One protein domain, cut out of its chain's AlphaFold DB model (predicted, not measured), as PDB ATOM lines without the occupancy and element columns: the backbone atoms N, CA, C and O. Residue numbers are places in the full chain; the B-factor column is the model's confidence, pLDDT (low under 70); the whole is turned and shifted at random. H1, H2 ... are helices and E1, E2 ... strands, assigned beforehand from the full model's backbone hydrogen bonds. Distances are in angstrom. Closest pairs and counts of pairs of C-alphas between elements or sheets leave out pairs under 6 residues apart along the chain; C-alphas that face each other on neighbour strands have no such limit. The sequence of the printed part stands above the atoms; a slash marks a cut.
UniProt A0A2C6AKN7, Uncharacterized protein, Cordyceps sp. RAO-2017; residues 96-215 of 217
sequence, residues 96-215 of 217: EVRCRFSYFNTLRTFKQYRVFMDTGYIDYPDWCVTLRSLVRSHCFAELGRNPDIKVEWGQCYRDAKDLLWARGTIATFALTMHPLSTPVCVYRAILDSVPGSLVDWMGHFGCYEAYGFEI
ATOM      1  N   GLU A  96      60.673  42.522 -26.143       91.19
ATOM      2  CA  GLU A  96      60.694  41.778 -24.896       91.19
ATOM      3  C   GLU A  96      59.282  41.773 -24.323       91.19
ATOM      4  O   GLU A  96      58.684  42.824 -24.085       91.19
ATOM      5  N   VAL A  97      58.716  40.584 -24.129       92.75
ATOM      6  CA  VAL A  97      57.344  40.429 -23.647       92.75
ATOM      7  C   VAL A  97      57.317  39.592 -22.387       92.75
ATOM      8  O   VAL A  97      57.934  38.531 -22.287       92.75
ATOM      9  N   ARG A  98      56.508  40.040 -21.428       91.38
ATOM     10  CA  ARG A  98      56.186  39.276 -20.228       91.38
ATOM     11  C   ARG A  98      54.684  39.206 -20.053       91.38
ATOM     12  O   ARG A  98      54.035  40.224 -19.832       91.38
ATOM     13  N   CYS A  99      54.136  37.998 -20.113       92.56
ATOM     14  CA  CYS A  99      52.718  37.764 -19.897       92.56
ATOM     15  C   CYS A  99      52.496  37.015 -18.584       92.56
ATOM     16  O   CYS A  99      53.053  35.941 -18.362       92.56
ATOM     17  N   ARG A 100      51.667  37.582 -17.715       91.69
ATOM     18  CA  ARG A 100      51.303  37.007 -16.418       91.69
ATOM     19  C   ARG A 100      49.800  36.910 -16.308       91.69
ATOM     20  O   ARG A 100      49.099  37.745 -16.879       91.69
ATOM     21  N   PHE A 101      49.316  35.946 -15.538       92.12
ATOM     22  CA  PHE A 101      47.927  35.938 -15.116       92.12
ATOM     23  C   PHE A 101      47.750  35.544 -13.655       92.12
ATOM     24  O   PHE A 101      48.571  34.827 -13.096       92.12
ATOM     25  N   SER A 102      46.649  35.974 -13.050       91.00
ATOM     26  CA  SER A 102      46.179  35.481 -11.755       91.00
ATOM     27  C   SER A 102      44.690  35.158 -11.825       91.00
ATOM     28  O   SER A 102      43.970  35.613 -12.719       91.00
ATOM     29  N   TYR A 103      44.220  34.340 -10.886       88.25
ATOM     30  CA  TYR A 103      42.793  34.107 -10.702       88.25
ATOM     31  C   TYR A 103      42.237  35.095  -9.682       88.25
ATOM     32  O   TYR A 103      42.756  35.195  -8.573       88.25
ATOM     33  N   PHE A 104      41.145  35.775 -10.027       82.00
ATOM     34  CA  PHE A 104      40.458  36.670  -9.088       82.00
ATOM     35  C   PHE A 104      39.497  35.951  -8.143       82.00
ATOM     36  O   PHE A 104      39.075  36.520  -7.139       82.00
ATOM     37  N   ASN A 105      39.110  34.718  -8.465       80.12
ATOM     38  CA  ASN A 105      38.141  33.964  -7.686       80.12
ATOM     39  C   ASN A 105      38.665  32.587  -7.278       80.12
ATOM     40  O   ASN A 105      39.476  31.964  -7.963       80.12
ATOM     41  N   THR A 106      38.132  32.077  -6.169       81.56
ATOM     42  CA  THR A 106      38.444  30.737  -5.648       81.56
ATOM     43  C   THR A 106      38.058  29.628  -6.622       81.56
ATOM     44  O   THR A 106      38.727  28.600  -6.680       81.56
ATOM     45  N   LEU A 107      37.022  29.860  -7.434       82.81
ATOM     46  CA  LEU A 107      36.579  28.942  -8.484       82.81
ATOM     47  C   LEU A 107      37.507  28.920  -9.705       82.81
ATOM     48  O   LEU A 107      37.315  28.078 -10.575       82.81
ATOM     49  N   ARG A 108      38.504  29.816  -9.784       84.19
ATOM     50  CA  ARG A 108      39.489  29.900 -10.874       84.19
ATOM     51  C   ARG A 108      38.877  30.051 -12.274       84.19
ATOM     52  O   ARG A 108      39.476  29.652 -13.266       84.19
ATOM     53  N   THR A 109      37.688  30.636 -12.381       83.12
ATOM     54  CA  THR A 109      37.010  30.837 -13.674       83.12
ATOM     55  C   THR A 109      37.342  32.172 -14.328       83.12
ATOM     56  O   THR A 109      37.003  32.395 -15.487       83.12
ATOM     57  N   PHE A 110      37.999  33.074 -13.600       86.56
ATOM     58  CA  PHE A 110      38.277  34.424 -14.069       86.56
ATOM     59  C   PHE A 110      39.778  34.699 -14.011       86.56
ATOM     60  O   PHE A 110      40.341  34.864 -12.925       86.56
ATOM     61  N   LYS A 111      40.423  34.702 -15.184       90.81
ATOM     62  CA  LYS A 111      41.859  34.961 -15.335       90.81
ATOM     63  C   LYS A 111      42.084  36.422 -15.674       90.81
ATOM     64  O   LYS A 111      41.652  36.864 -16.735       90.81
ATOM     65  N   GLN A 112      42.792  37.147 -14.822       92.06
ATOM     66  CA  GLN A 112      43.291  38.476 -15.149       92.06
ATOM     67  C   GLN A 112      44.680  38.361 -15.736       92.06
ATOM     68  O   GLN A 112      45.566  37.816 -15.093       92.06
ATOM     69  N   TYR A 113      44.869  38.900 -16.929       93.31
ATOM     70  CA  TYR A 113      46.145  38.988 -17.609       93.31
ATOM     71  C   TYR A 113      46.765  40.370 -17.425       93.31
ATOM     72  O   TYR A 113      46.079  41.396 -17.465       93.31
ATOM     73  N   ARG A 114      48.091  40.376 -17.302       93.25
ATOM     74  CA  ARG A 114      48.953  41.552 -17.390       93.25
ATOM     75  C   ARG A 114      50.072  41.243 -18.373       93.25
ATOM     76  O   ARG A 114      50.878  40.341 -18.141       93.25
ATOM     77  N   VAL A 115      50.091  41.972 -19.480       93.88
ATOM     78  CA  VAL A 115      51.071  41.824 -20.554       93.88
ATOM     79  C   VAL A 115      51.924  43.077 -20.584       93.88
ATOM     80  O   VAL A 115      51.419  44.166 -20.840       93.88
ATOM     81  N   PHE A 116      53.205  42.915 -20.298       93.81
ATOM     82  CA  PHE A 116      54.217  43.945 -20.465       93.81
ATOM     83  C   PHE A 116      54.937  43.728 -21.794       93.81
ATOM     84  O   PHE A 116      55.274  42.589 -22.123       93.81
ATOM     85  N   MET A 117      55.192  44.815 -22.511       92.75
ATOM     86  CA  MET A 117      56.039  44.847 -23.694       92.75
ATOM     87  C   MET A 117      57.053  45.981 -23.558       92.75
ATOM     88  O   MET A 117      56.667  47.146 -23.421       92.75
ATOM     89  N   ASP A 118      58.331  45.633 -23.659       90.12
ATOM     90  CA  ASP A 118      59.396  46.577 -23.966       90.12
ATOM     91  C   ASP A 118      59.723  46.469 -25.455       90.12
ATOM     92  O   ASP A 118      59.995  45.398 -26.008       90.12
ATOM     93  N   THR A 119      59.621  47.607 -26.119       78.06
ATOM     94  CA  THR A 119      59.829  47.713 -27.549       78.06
ATOM     95  C   THR A 119      61.291  47.877 -27.940       78.06
ATOM     96  O   THR A 119      61.609  47.768 -29.130       78.06
ATOM     97  N   GLY A 120      62.174  48.155 -26.972       74.38
ATOM     98  CA  GLY A 120      63.588  48.457 -27.166       74.38
ATOM     99  C   GLY A 120      63.805  49.688 -28.050       74.38
ATOM    100  O   GLY A 120      64.099  50.777 -27.567       74.38
ATOM    101  N   TYR A 121      63.661  49.507 -29.365       71.31
ATOM    102  CA  TYR A 121      63.920  50.516 -30.394       71.31
ATOM    103  C   TYR A 121      62.766  50.740 -31.391       71.31
ATOM    104  O   TYR A 121      62.822  51.715 -32.138       71.31
ATOM    105  N   ILE A 122      61.745  49.867 -31.450       79.81
ATOM    106  CA  ILE A 122      60.617  50.010 -32.398       79.81
ATOM    107  C   ILE A 122      59.362  50.480 -31.680       79.81
ATOM    108  O   ILE A 122      58.713  49.699 -31.000       79.81
ATOM    109  N   ASP A 123      58.947  51.726 -31.875       81.56
ATOM    110  CA  ASP A 123      57.687  52.173 -31.283       81.56
ATOM    111  C   ASP A 123      56.473  51.486 -31.935       81.56
ATOM    112  O   ASP A 123      56.328  51.458 -33.159       81.56
ATOM    113  N   TYR A 124      55.579  50.971 -31.093       86.19
ATOM    114  CA  TYR A 124      54.273  50.447 -31.482       86.19
ATOM    115  C   TYR A 124      53.178  51.341 -30.860       86.19
ATOM    116  O   TYR A 124      52.610  50.991 -29.814       86.19
ATOM    117  N   PRO A 125      52.866  52.504 -31.476       85.50
ATOM    118  CA  PRO A 125      51.932  53.509 -30.950       85.50
ATOM    119  C   PRO A 125      50.564  52.913 -30.566       85.50
ATOM    120  O   PRO A 125      50.027  53.160 -29.483       85.50
ATOM    121  N   ASP A 126      50.059  52.022 -31.413       90.62
ATOM    122  CA  ASP A 126      48.724  51.439 -31.288       90.62
ATOM    123  C   ASP A 126      48.737  49.994 -30.782       90.62
ATOM    124  O   ASP A 126      47.761  49.255 -30.962       90.62
ATOM    125  N   TRP A 127      49.827  49.559 -30.136       93.56
ATOM    126  CA  TRP A 127      49.973  48.169 -29.694       93.56
ATOM    127  C   TRP A 127      48.787  47.692 -28.856       93.56
ATOM    128  O   TRP A 127      48.230  46.636 -29.122       93.56
ATOM    129  N   CYS A 128      48.327  48.488 -27.891       93.06
ATOM    130  CA  CYS A 128      47.206  48.096 -27.039       93.06
ATOM    131  C   CYS A 128      45.880  47.955 -27.789       93.06
ATOM    132  O   CYS A 128      45.086  47.070 -27.470       93.06
ATOM    133  N   VAL A 129      45.627  48.810 -28.783       94.31
ATOM    134  CA  VAL A 129      44.425  48.712 -29.620       94.31
ATOM    135  C   VAL A 129      44.500  47.444 -30.475       94.31
ATOM    136  O   VAL A 129      43.535  46.678 -30.539       94.31
ATOM    137  N   THR A 130      45.674  47.187 -31.050       95.50
ATOM    138  CA  THR A 130      45.974  45.999 -31.859       95.50
ATOM    139  C   THR A 130      45.818  44.724 -31.034       95.50
ATOM    140  O   THR A 130      45.023  43.852 -31.385       95.50
ATOM    141  N   LEU A 131      46.483  44.646 -29.880       96.25
ATOM    142  CA  LEU A 131      46.419  43.512 -28.965       96.25
ATOM    143  C   LEU A 131      44.987  43.260 -28.488       96.25
ATOM    144  O   LEU A 131      44.544  42.118 -28.490       96.25
ATOM    145  N   ARG A 132      44.223  44.304 -28.139       95.50
ATOM    146  CA  ARG A 132      42.809  44.158 -27.760       95.50
ATOM    147  C   ARG A 132      41.989  43.497 -28.866       95.50
ATOM    148  O   ARG A 132      41.189  42.606 -28.583       95.50
ATOM    149  N   SER A 133      42.165  43.946 -30.108       94.81
ATOM    150  CA  SER A 133      41.468  43.387 -31.269       94.81
ATOM    151  C   SER A 133      41.857  41.926 -31.519       94.81
ATOM    152  O   SER A 133      40.994  41.068 -31.725       94.81
ATOM    153  N   LEU A 134      43.152  41.617 -31.427       95.94
ATOM    154  CA  LEU A 134      43.688  40.272 -31.628       95.94
ATOM    155  C   LEU A 134      43.256  39.311 -30.518       95.94
ATOM    156  O   LEU A 134      42.724  38.247 -30.813       95.94
ATOM    157  N   VAL A 135      43.372  39.693 -29.244       93.81
ATOM    158  CA  VAL A 135      42.882  38.878 -28.118       93.81
ATOM    159  C   VAL A 135      41.400  38.588 -28.305       93.81
ATOM    160  O   VAL A 135      40.976  37.442 -28.189       93.81
ATOM    161  N   ARG A 136      40.608  39.604 -28.662       91.06
ATOM    162  CA  ARG A 136      39.182  39.424 -28.924       91.06
ATOM    163  C   ARG A 136      38.951  38.413 -30.048       91.06
ATOM    164  O   ARG A 136      38.243  37.438 -29.837       91.06
ATOM    165  N   SER A 137      39.546  38.622 -31.218       90.88
ATOM    166  CA  SER A 137      39.331  37.763 -32.388       90.88
ATOM    167  C   SER A 137      39.842  36.332 -32.181       90.88
ATOM    168  O   SER A 137      39.073  35.390 -32.368       90.88
ATOM    169  N   HIS A 138      41.084  36.146 -31.726       91.62
ATOM    170  CA  HIS A 138      41.655  34.819 -31.498       91.62
ATOM    171  C   HIS A 138      40.936  34.072 -30.381       91.62
ATOM    172  O   HIS A 138      40.635  32.889 -30.536       91.62
ATOM    173  N   CYS A 139      40.637  34.736 -29.259       88.69
ATOM    174  CA  CYS A 139      39.987  34.057 -28.145       88.69
ATOM    175  C   CYS A 139      38.521  33.761 -28.440       88.69
ATOM    176  O   CYS A 139      38.064  32.685 -28.076       88.69
ATOM    177  N   PHE A 140      37.797  34.611 -29.176       85.38
ATOM    178  CA  PHE A 140      36.474  34.220 -29.671       85.38
ATOM    179  C   PHE A 140      36.545  33.057 -30.667       85.38
ATOM    180  O   PHE A 140      35.690  32.184 -30.618       85.38
ATOM    181  N   ALA A 141      37.551  32.985 -31.538       84.25
ATOM    182  CA  ALA A 141      37.675  31.857 -32.462       84.25
ATOM    183  C   ALA A 141      37.976  30.529 -31.739       84.25
ATOM    184  O   ALA A 141      37.412  29.493 -32.085       84.25
ATOM    185  N   GLU A 142      38.848  30.555 -30.728       81.94
ATOM    186  CA  GLU A 142      39.249  29.361 -29.973       81.94
ATOM    187  C   GLU A 142      38.182  28.919 -28.967       81.94
ATOM    188  O   GLU A 142      37.931  27.728 -28.791       81.94
ATOM    189  N   LEU A 143      37.536  29.884 -28.317       77.69
ATOM    190  CA  LEU A 143      36.701  29.647 -27.148       77.69
ATOM    191  C   LEU A 143      35.205  29.914 -27.396       77.69
ATOM    192  O   LEU A 143      34.350  29.429 -26.658       77.69
ATOM    193  N   GLY A 144      34.859  30.654 -28.451       62.78
ATOM    194  CA  GLY A 144      33.530  31.230 -28.705       62.78
ATOM    195  C   GLY A 144      32.414  30.254 -29.071       62.78
ATOM    196  O   GLY A 144      31.361  30.685 -29.528       62.78
ATOM    197  N   ARG A 145      32.593  28.951 -28.834       65.12
ATOM    198  CA  ARG A 145      31.459  28.017 -28.749       65.12
ATOM    199  C   ARG A 145      30.765  28.063 -27.388       65.12
ATOM    200  O   ARG A 145      29.666  27.533 -27.264       65.12
ATOM    201  N   ASN A 146      31.394  28.670 -26.379       67.06
ATOM    202  CA  ASN A 146      30.843  28.770 -25.036       67.06
ATOM    203  C   ASN A 146      30.339  30.206 -24.753       67.06
ATOM    204  O   ASN A 146      31.145  31.141 -24.788       67.06
ATOM    205  N   PRO A 147      29.036  30.396 -24.461       67.81
ATOM    206  CA  PRO A 147      28.450  31.711 -24.181       67.81
ATOM    207  C   PRO A 147      28.988  32.381 -22.906       67.81
ATOM    208  O   PRO A 147      28.856  33.595 -22.752       67.81
ATOM    209  N   ASP A 148      29.622  31.623 -22.011       70.88
ATOM    210  CA  ASP A 148      30.168  32.144 -20.753       70.88
ATOM    211  C   ASP A 148      31.529  32.832 -20.928       70.88
ATOM    212  O   ASP A 148      32.064  33.422 -19.984       70.88
ATOM    213  N   ILE A 149      32.101  32.777 -22.132       74.31
ATOM    214  CA  ILE A 149      33.440  33.294 -22.395       74.31
ATOM    215  C   ILE A 149      33.364  34.762 -22.772       74.31
ATOM    216  O   ILE A 149      32.832  35.158 -23.810       74.31
ATOM    217  N   LYS A 150      33.924  35.582 -21.885       82.75
ATOM    218  CA  LYS A 150      33.941  37.037 -21.987       82.75
ATOM    219  C   LYS A 150      35.375  37.525 -21.877       82.75
ATOM    220  O   LYS A 150      36.106  37.112 -20.980       82.75
ATOM    221  N   VAL A 151      35.756  38.395 -22.809       88.56
ATOM    222  CA  VAL A 151      36.992  39.179 -22.739       88.56
ATOM    223  C   VAL A 151      36.614  40.556 -22.210       88.56
ATOM    224  O   VAL A 151      35.917  41.312 -22.891       88.56
ATOM    225  N   GLU A 152      37.078  40.889 -21.015       90.75
ATOM    226  CA  GLU A 152      36.881  42.198 -20.398       90.75
ATOM    227  C   GLU A 152      38.195  42.967 -20.465       90.75
ATOM    228  O   GLU A 152      39.175  42.623 -19.810       90.75
ATOM    229  N   TRP A 153      38.252  43.991 -21.312       93.06
ATOM    230  CA  TRP A 153      39.464  44.795 -21.432       93.06
ATOM    231  C   TRP A 153      39.622  45.694 -20.207       93.06
ATOM    232  O   TRP A 153      38.680  46.392 -19.836       93.06
ATOM    233  N   GLY A 154      40.806  45.676 -19.604       90.94
ATOM    234  CA  GLY A 154      41.168  46.552 -18.503       90.94
ATOM    235  C   GLY A 154      41.756  47.853 -19.032       90.94
ATOM    236  O   GLY A 154      41.132  48.571 -19.817       90.94
ATOM    237  N   GLN A 155      42.972  48.163 -18.595       89.88
ATOM    238  CA  GLN A 155      43.659  49.397 -18.950       89.88
ATOM    239  C   GLN A 155      44.907  49.118 -19.780       89.88
ATOM    240  O   GLN A 155      45.471  48.025 -19.768       89.88
ATOM    241  N   CYS A 156      45.323  50.137 -20.521       92.12
ATOM    242  CA  CYS A 156      46.617  50.162 -21.170       92.12
ATOM    243  C   CYS A 156      47.385  51.379 -20.674       92.12
ATOM    244  O   CYS A 156      46.871  52.495 -20.732       92.12
ATOM    245  N   TYR A 157      48.617  51.159 -20.233       89.94
ATOM    246  CA  TYR A 157      49.515  52.210 -19.793       89.94
ATOM    247  C   TYR A 157      50.745  52.223 -20.683       89.94
ATOM    248  O   TYR A 157      51.441  51.216 -20.812       89.94
ATOM    249  N   ARG A 158      51.004  53.376 -21.295       88.06
ATOM    250  CA  ARG A 158      52.239  53.653 -22.031       88.06
ATOM    251  C   ARG A 158      53.305  54.142 -21.055       88.06
ATOM    252  O   ARG A 158      52.977  54.871 -20.123       88.06
ATOM    253  N   ASP A 159      54.554  53.743 -21.285       84.38
ATOM    254  CA  ASP A 159      55.717  54.083 -20.445       84.38
ATOM    255  C   ASP A 159      55.524  53.769 -18.943       84.38
ATOM    256  O   ASP A 159      56.043  54.446 -18.055       84.38
ATOM    257  N   ALA A 160      54.752  52.726 -18.633       85.88
ATOM    258  CA  ALA A 160      54.543  52.290 -17.263       85.88
ATOM    259  C   ALA A 160      55.732  51.467 -16.773       85.88
ATOM    260  O   ALA A 160      56.253  50.603 -17.483       85.88
ATOM    261  N   LYS A 161      56.139  51.718 -15.528       84.25
ATOM    262  CA  LYS A 161      57.171  50.927 -14.859       84.25
ATOM    263  C   LYS A 161      56.581  49.584 -14.443       84.25
ATOM    264  O   LYS A 161      55.672  49.539 -13.614       84.25
ATOM    265  N   ASP A 162      57.115  48.491 -14.977       78.75
ATOM    266  CA  ASP A 162      56.810  47.179 -14.425       78.75
ATOM    267  C   ASP A 162      57.478  47.017 -13.054       78.75
ATOM    268  O   ASP A 162      58.613  47.447 -12.846       78.75
ATOM    269  N   LEU A 163      56.781  46.368 -12.119       74.12
ATOM    270  CA  LEU A 163      57.254  46.164 -10.746       74.12
ATOM    271  C   LEU A 163      58.611  45.449 -10.682       74.12
ATOM    272  O   LEU A 163      59.347  45.630  -9.716       74.12
ATOM    273  N   LEU A 164      58.939  44.641 -11.694       71.38
ATOM    274  CA  LEU A 164      60.114  43.775 -11.696       71.38
ATOM    275  C   LEU A 164      61.156  44.135 -12.765       71.38
ATOM    276  O   LEU A 164      62.243  43.566 -12.734       71.38
ATOM    277  N   TRP A 165      60.847  45.033 -13.703       69.94
ATOM    278  CA  TRP A 165      61.678  45.244 -14.897       69.94
ATOM    279  C   TRP A 165      61.859  46.732 -15.214       69.94
ATOM    280  O   TRP A 165      62.271  47.525 -14.364       69.94
ATOM    281  N   ALA A 166      61.592  47.097 -16.462       79.88
ATOM    282  CA  ALA A 166      61.827  48.402 -17.031       79.88
ATOM    283  C   ALA A 166      60.506  49.149 -17.236       79.88
ATOM    284  O   ALA A 166      59.423  48.713 -16.825       79.88
ATOM    285  N   ARG A 167      60.613  50.321 -17.854       86.69
ATOM    286  CA  ARG A 167      59.446  51.006 -18.388       86.69
ATOM    287  C   ARG A 167      59.097  50.425 -19.747       86.69
ATOM    288  O   ARG A 167      59.984  50.076 -20.512       86.69
ATOM    289  N   GLY A 168      57.809  50.330 -20.026       89.88
ATOM    290  CA  GLY A 168      57.309  49.802 -21.284       89.88
ATOM    291  C   GLY A 168      55.809  50.008 -21.389       89.88
ATOM    292  O   GLY A 168      55.219  50.809 -20.662       89.88
ATOM    293  N   THR A 169      55.172  49.285 -22.300       93.00
ATOM    294  CA  THR A 169      53.715  49.325 -22.431       93.00
ATOM    295  C   THR A 169      53.097  48.155 -21.682       93.00
ATOM    296  O   THR A 169      53.511  47.011 -21.851       93.00
ATOM    297  N   ILE A 170      52.095  48.431 -20.850       93.75
ATOM    298  CA  ILE A 170      51.391  47.427 -20.050       93.75
ATOM    299  C   ILE A 170      49.935  47.386 -20.482       93.75
ATOM    300  O   ILE A 170      49.245  48.398 -20.408       93.75
ATOM    301  N   ALA A 171      49.456  46.211 -20.876       95.12
ATOM    302  CA  ALA A 171      48.050  45.935 -21.127       95.12
ATOM    303  C   ALA A 171      47.499  44.991 -20.054       95.12
ATOM    304  O   ALA A 171      48.101  43.959 -19.751       95.12
ATOM    305  N   THR A 172      46.334  45.321 -19.503       94.75
ATOM    306  CA  THR A 172      45.586  44.449 -18.598       94.75
ATOM    307  C   THR A 172      44.218  44.128 -19.174       94.75
ATOM    308  O   THR A 172      43.561  44.966 -19.791       94.75
ATOM    309  N   PHE A 173      43.781  42.888 -18.995       94.19
ATOM    310  CA  PHE A 173      42.451  42.427 -19.389       94.19
ATOM    311  C   PHE A 173      42.105  41.160 -18.621       94.19
ATOM    312  O   PHE A 173      42.980  40.512 -18.059       94.19
ATOM    313  N   ALA A 174      40.837  40.788 -18.603       92.38
ATOM    314  CA  ALA A 174      40.376  39.556 -18.006       92.38
ATOM    315  C   ALA A 174      39.677  38.659 -19.025       92.38
ATOM    316  O   ALA A 174      39.097  39.122 -20.011       92.38
ATOM    317  N   LEU A 175      39.759  37.358 -18.773       90.94
ATOM    318  CA  LEU A 175      39.125  36.316 -19.557       90.94
ATOM    319  C   LEU A 175      38.355  35.388 -18.617       90.94
ATOM    320  O   LEU A 175      38.946  34.738 -17.748       90.94
ATOM    321  N   THR A 176      37.048  35.286 -18.834       88.88
ATOM    322  CA  THR A 176      36.224  34.258 -18.191       88.88
ATOM    323  C   THR A 176      36.359  32.958 -18.965       88.88
ATOM    324  O   THR A 176      36.086  32.921 -20.164       88.88
ATOM    325  N   MET A 177      36.793  31.889 -18.304       82.06
ATOM    326  CA  MET A 177      36.945  30.574 -18.921       82.06
ATOM    327  C   MET A 177      36.945  29.434 -17.899       82.06
ATOM    328  O   MET A 177      36.974  29.651 -16.692       82.06
ATOM    329  N   HIS A 178      36.952  28.191 -18.382       79.38
ATOM    330  CA  HIS A 178      37.031  27.027 -17.506       79.38
ATOM    331  C   HIS A 178      38.401  26.959 -16.781       79.38
ATOM    332  O   HIS A 178      39.425  27.173 -17.437       79.38
ATOM    333  N   PRO A 179      38.469  26.591 -15.484       72.88
ATOM    334  CA  PRO A 179      39.687  26.695 -14.665       72.88
ATOM    335  C   PRO A 179      40.930  25.984 -15.202       72.88
ATOM    336  O   PRO A 179      42.051  26.459 -15.042       72.88
ATOM    337  N   LEU A 180      40.730  24.848 -15.866       73.62
ATOM    338  CA  LEU A 180      41.806  24.031 -16.434       73.62
ATOM    339  C   LEU A 180      42.206  24.442 -17.860       73.62
ATOM    340  O   LEU A 180      43.094  23.832 -18.445       73.62
ATOM    341  N   SER A 181      41.555  25.451 -18.443       77.00
ATOM    342  CA  SER A 181      41.852  25.879 -19.812       77.00
ATOM    343  C   SER A 181      43.095  26.759 -19.846       77.00
ATOM    344  O   SER A 181      43.160  27.767 -19.147       77.00
ATOM    345  N   THR A 182      44.065  26.432 -20.692       75.31
ATOM    346  CA  THR A 182      45.240  27.264 -20.990       75.31
ATOM    347  C   THR A 182      45.117  27.784 -22.421       75.31
ATOM    348  O   THR A 182      45.551  27.115 -23.358       75.31
ATOM    349  N   PRO A 183      44.465  28.941 -22.626       76.94
ATOM    350  CA  PRO A 183      44.113  29.372 -23.965       76.94
ATOM    351  C   PRO A 183      45.364  29.771 -24.740       76.94
ATOM    352  O   PRO A 183      46.108  30.667 -24.331       76.94
ATOM    353  N   VAL A 184      45.561  29.143 -25.893       88.69
ATOM    354  CA  VAL A 184      46.659  29.477 -26.808       88.69
ATOM    355  C   VAL A 184      46.361  30.800 -27.529       88.69
ATOM    356  O   VAL A 184      47.273  31.467 -28.020       88.69
ATOM    357  N   CYS A 185      45.100  31.240 -27.532       91.19
ATOM    358  CA  CYS A 185      44.659  32.473 -28.174       91.19
ATOM    359  C   CYS A 185      45.383  33.727 -27.676       91.19
ATOM    360  O   CYS A 185      45.708  34.588 -28.489       91.19
ATOM    361  N   VAL A 186      45.679  33.829 -26.373       93.00
ATOM    362  CA  VAL A 186      46.390  34.994 -25.816       93.00
ATOM    363  C   VAL A 186      47.836  35.008 -26.299       93.00
ATOM    364  O   VAL A 186      48.338  36.047 -26.714       93.00
ATOM    365  N   TYR A 187      48.483  33.842 -26.305       92.69
ATOM    366  CA  TYR A 187      49.834  33.686 -26.834       92.69
ATOM    367  C   TYR A 187      49.908  34.108 -28.309       92.69
ATOM    368  O   TYR A 187      50.757  34.917 -28.671       92.69
ATOM    369  N   ARG A 188      48.976  33.629 -29.144       93.69
ATOM    370  CA  ARG A 188      48.902  34.002 -30.567       93.69
ATOM    371  C   ARG A 188      48.651  35.494 -30.758       93.69
ATOM    372  O   ARG A 188      49.373  36.131 -31.510       93.69
ATOM    373  N   ALA A 189      47.703  36.057 -30.011       95.44
ATOM    374  CA  ALA A 189      47.407  37.483 -30.069       95.44
ATOM    375  C   ALA A 189      48.625  38.355 -29.736       95.44
ATOM    376  O   ALA A 189      48.807  39.403 -30.346       95.44
ATOM    377  N   ILE A 190      49.463  37.926 -28.786       95.06
ATOM    378  CA  ILE A 190      50.711  38.616 -28.452       95.06
ATOM    379  C   ILE A 190      51.686  38.558 -29.627       95.06
ATOM    380  O   ILE A 190      52.181  39.607 -30.029       95.06
ATOM    381  N   LEU A 191      51.940  37.374 -30.195       93.06
ATOM    382  CA  LEU A 191      52.851  37.239 -31.336       93.06
ATOM    383  C   LEU A 191      52.403  38.091 -32.531       93.06
ATOM    384  O   LEU A 191      53.202  38.824 -33.107       93.06
ATOM    385  N   ASP A 192      51.111  38.048 -32.851       94.62
ATOM    386  CA  ASP A 192      50.548  38.754 -34.004       94.62
ATOM    387  C   ASP A 192      50.462  40.277 -33.775       94.62
ATOM    388  O   ASP A 192      50.354  41.048 -34.729       94.62
ATOM    389  N   SER A 193      50.544  40.740 -32.520       94.50
ATOM    390  CA  SER A 193      50.488  42.171 -32.175       94.50
ATOM    391  C   SER A 193      51.768  42.951 -32.485       94.50
ATOM    392  O   SER A 193      51.756  44.181 -32.432       94.50
ATOM    393  N   VAL A 194      52.858  42.255 -32.813       91.00
ATOM    394  CA  VAL A 194      54.199  42.822 -33.033       91.00
ATOM    395  C   VAL A 194      54.782  42.336 -34.366       91.00
ATOM    396  O   VAL A 194      55.802  41.644 -34.406       91.00
ATOM    397  N   PRO A 195      54.138  42.678 -35.498       85.50
ATOM    398  CA  PRO A 195      54.538  42.176 -36.806       85.50
ATOM    399  C   PRO A 195      55.984  42.561 -37.136       85.50
ATOM    400  O   PRO A 195      56.431  43.675 -36.853       85.50
ATOM    401  N   GLY A 196      56.711  41.621 -37.745       81.62
ATOM    402  CA  GLY A 196      58.112  41.803 -38.138       81.62
ATOM    403  C   GLY A 196      59.128  41.698 -36.993       81.62
ATOM    404  O   GLY A 196      60.329  41.764 -37.259       81.62
ATOM    405  N   SER A 197      58.670  41.490 -35.754       85.06
ATOM    406  CA  SER A 197      59.530  41.310 -34.585       85.06
ATOM    407  C   SER A 197      59.526  39.869 -34.079       85.06
ATOM    408  O   SER A 197      58.521  39.164 -34.124       85.06
ATOM    409  N   LEU A 198      60.665  39.441 -33.539       85.31
ATOM    410  CA  LEU A 198      60.760  38.266 -32.685       85.31
ATOM    411  C   LEU A 198      60.352  38.642 -31.263       85.31
ATOM    412  O   LEU A 198      60.866  39.611 -30.701       85.31
ATOM    413  N   VAL A 199      59.468  37.841 -30.675       88.94
ATOM    414  CA  VAL A 199      59.089  37.969 -29.267       88.94
ATOM    415  C   VAL A 199      60.091  37.220 -28.399       88.94
ATOM    416  O   VAL A 199      60.209  35.997 -28.498       88.94
ATOM    417  N   ASP A 200      60.785  37.957 -27.539       89.12
ATOM    418  CA  ASP A 200      61.631  37.406 -26.488       89.12
ATOM    419  C   ASP A 200      60.812  37.284 -25.197       89.12
ATOM    420  O   ASP A 200      60.357  38.278 -24.626       89.12
ATOM    421  N   TRP A 201      60.549  36.048 -24.772       87.44
ATOM    422  CA  TRP A 201      59.698  35.773 -23.617       87.44
ATOM    423  C   TRP A 201      60.500  35.882 -22.326       87.44
ATOM    424  O   TRP A 201      61.308  35.015 -21.993       87.44
ATOM    425  N   MET A 202      60.223  36.924 -21.549       77.12
ATOM    426  CA  MET A 202      60.952  37.178 -20.315       77.12
ATOM    427  C   MET A 202      60.412  36.344 -19.150       77.12
ATOM    428  O   MET A 202      59.308  36.558 -18.639       77.12
ATOM    429  N   GLY A 203      61.232  35.408 -18.676       70.12
ATOM    430  CA  GLY A 203      60.987  34.599 -17.479       70.12
ATOM    431  C   GLY A 203      60.279  33.268 -17.740       70.12
ATOM    432  O   GLY A 203      60.695  32.259 -17.181       70.12
ATOM    433  N   HIS A 204      59.257  33.233 -18.596       73.69
ATOM    434  CA  HIS A 204      58.605  31.988 -19.011       73.69
ATOM    435  C   HIS A 204      58.078  32.113 -20.439       73.69
ATOM    436  O   HIS A 204      57.552  33.158 -20.816       73.69
ATOM    437  N   PHE A 205      58.163  31.033 -21.220       79.69
ATOM    438  CA  PHE A 205      57.508  30.958 -22.522       79.69
ATOM    439  C   PHE A 205      55.987  31.087 -22.365       79.69
ATOM    440  O   PHE A 205      55.366  30.284 -21.664       79.69
ATOM    441  N   GLY A 206      55.397  32.083 -23.023       87.50
ATOM    442  CA  GLY A 206      53.968  32.367 -22.946       87.50
ATOM    443  C   GLY A 206      53.530  33.058 -21.652       87.50
ATOM    444  O   GLY A 206      54.295  33.754 -20.989       87.50
ATOM    445  N   CYS A 207      52.248  32.899 -21.322       89.94
ATOM    446  CA  CYS A 207      51.647  33.469 -20.120       89.94
ATOM    447  C   CYS A 207      51.738  32.489 -18.949       89.94
ATOM    448  O   CYS A 207      51.319  31.339 -19.091       89.94
ATOM    449  N   TYR A 208      52.214  32.942 -17.790       88.44
ATOM    450  CA  TYR A 208      52.349  32.104 -16.592       88.44
ATOM    451  C   TYR A 208      51.523  32.633 -15.409       88.44
ATOM    452  O   TYR A 208      51.221  33.826 -15.336       88.44
ATOM    453  N   GLU A 209      51.141  31.736 -14.494       89.19
ATOM    454  CA  GLU A 209      50.413  32.101 -13.273       89.19
ATOM    455  C   GLU A 209      51.361  32.832 -12.313       89.19
ATOM    456  O   GLU A 209      52.429  32.319 -11.979       89.19
ATOM    457  N   ALA A 210      50.977  34.028 -11.880       87.69
ATOM    458  CA  ALA A 210      51.719  34.851 -10.937       87.69
ATOM    459  C   ALA A 210      50.860  35.165  -9.704       87.69
ATOM    460  O   ALA A 210      49.629  35.064  -9.728       87.69
ATOM    461  N   TYR A 211      51.514  35.567  -8.616       82.00
ATOM    462  CA  TYR A 211      50.820  36.034  -7.419       82.00
ATOM    463  C   TYR A 211      50.063  37.344  -7.691       82.00
ATOM    464  O   TYR A 211      50.486  38.147  -8.521       82.00
ATOM    465  N   GLY A 212      48.965  37.579  -6.961       74.81
ATOM    466  CA  GLY A 212      48.082  38.737  -7.172       74.81
ATOM    467  C   GLY A 212      48.813  40.085  -7.190       74.81
ATOM    468  O   GLY A 212      48.595  40.879  -8.098       74.81
ATOM    469  N   PHE A 213      49.779  40.283  -6.286       75.81
ATOM    470  CA  PHE A 213      50.566  41.520  -6.207       75.81
ATOM    471  C   PHE A 213      51.407  41.808  -7.467       75.81
ATOM    472  O   PHE A 213      51.777  42.950  -7.704       75.81
ATOM    473  N   GLU A 214      51.730  40.803  -8.293       70.12
ATOM    474  CA  GLU A 214      52.457  41.013  -9.557       70.12
ATOM    475  C   GLU A 214      51.548  41.481 -10.706       70.12
ATOM    476  O   GLU A 214      52.041  41.848 -11.783       70.12
ATOM    477  N   ILE A 215      50.233  41.423 -10.490       76.81
ATOM    478  CA  ILE A 215      49.186  41.796 -11.444       76.81
ATOM    479  C   ILE A 215      48.570  43.162 -11.097       76.81
ATOM    480  O   ILE A 215      48.037  43.829 -11.986       76.81
TER     481      ILE A 215
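This is residues 96 to 215 of the 217 residues of an uncharacterized protein of Cordyceps sp. RAO-2017 (UniProt A0A2C6AKN7). The core is a twisted sheet with four long strands, E1 to E4, covered on one face by two helices, H1 and H2, packed side by side. The short strands E5 and E6 extend the sheet beyond E1, and there the sheet curls round H2. The printed part has 120 residues, with two named helices and six named strands in the order E1 E2 H1 E3 E4 H2 E5 E6; the class is mixed, helices and strands. The sheet is branched, with antiparallel pairs E1 and E2, E2 and E4, E3 and E4, and parallel pairs E1 and E5, E1 and E6. The whole is compact, with a radius of gyration of the C-alphas of 13.6 A and spans of 40 by 29 by 23 A.

Start at E1, residues 96 to 103, which forms a hairpin with E2, residues 110 to 118; look at N 98 and O 116, 2.9 A apart. On the other side of E2 is E4, residues 167 to 176, antiparallel at 160 degrees, with N 113 and O 173 at 2.7 A. E4 forms a hairpin with the edge strand E3, residues 151 to 161, where N 157 and O 170 are 2.8 A apart; E3 bends by 82 degrees at residue 158. Return to E1: on its other side from E2 are E5, residues 197 to 201, with N 97 and O 200 at 2.9 A, and E6, residues 207 to 209, with N 101 and O 208 at 2.9 A. H1, residues 127 to 143, is on the sheet at a height over the sheet of 9.0 A, over E4 and along the strands at 26 degrees on the local plane. H2, residues 184 to 192, is on the sheet too; its closest C-alphas to E6 are those of Tyr 187 and Cys 207, 7.0 A apart. H1 and H2 touch, with the C-alphas of Leu 134 and Ala 189 closest at 4.9 A; they run opposite ways at a shallow tilt of 33 degrees, only just short of steep. In H1 and H2 every O i to N i+4 pair is within hydrogen-bond range.

Find C-alpha 96 at (60.694, 41.778, -24.896); E1 runs 24.1 A from there, and E2 26.3 A. H1 begins at C-alpha 127, (49.973, 48.169, -29.694), and is 22.9 A long. E3 measures 24.6 A, E4 28.6 A, H2 12.4 A and E5 12.3 A. E6, 7.1 A long, ends at C-alpha 209, (50.413, 32.101, -13.273).

Look for the two C-alphas farthest apart at Leu 107 and Tyr 121, 41.1 A. The printed part has no cut, and no link is long. Mean pLDDT of the printed part is 85.8; residues 144 to 147 and residue 165 are under 70.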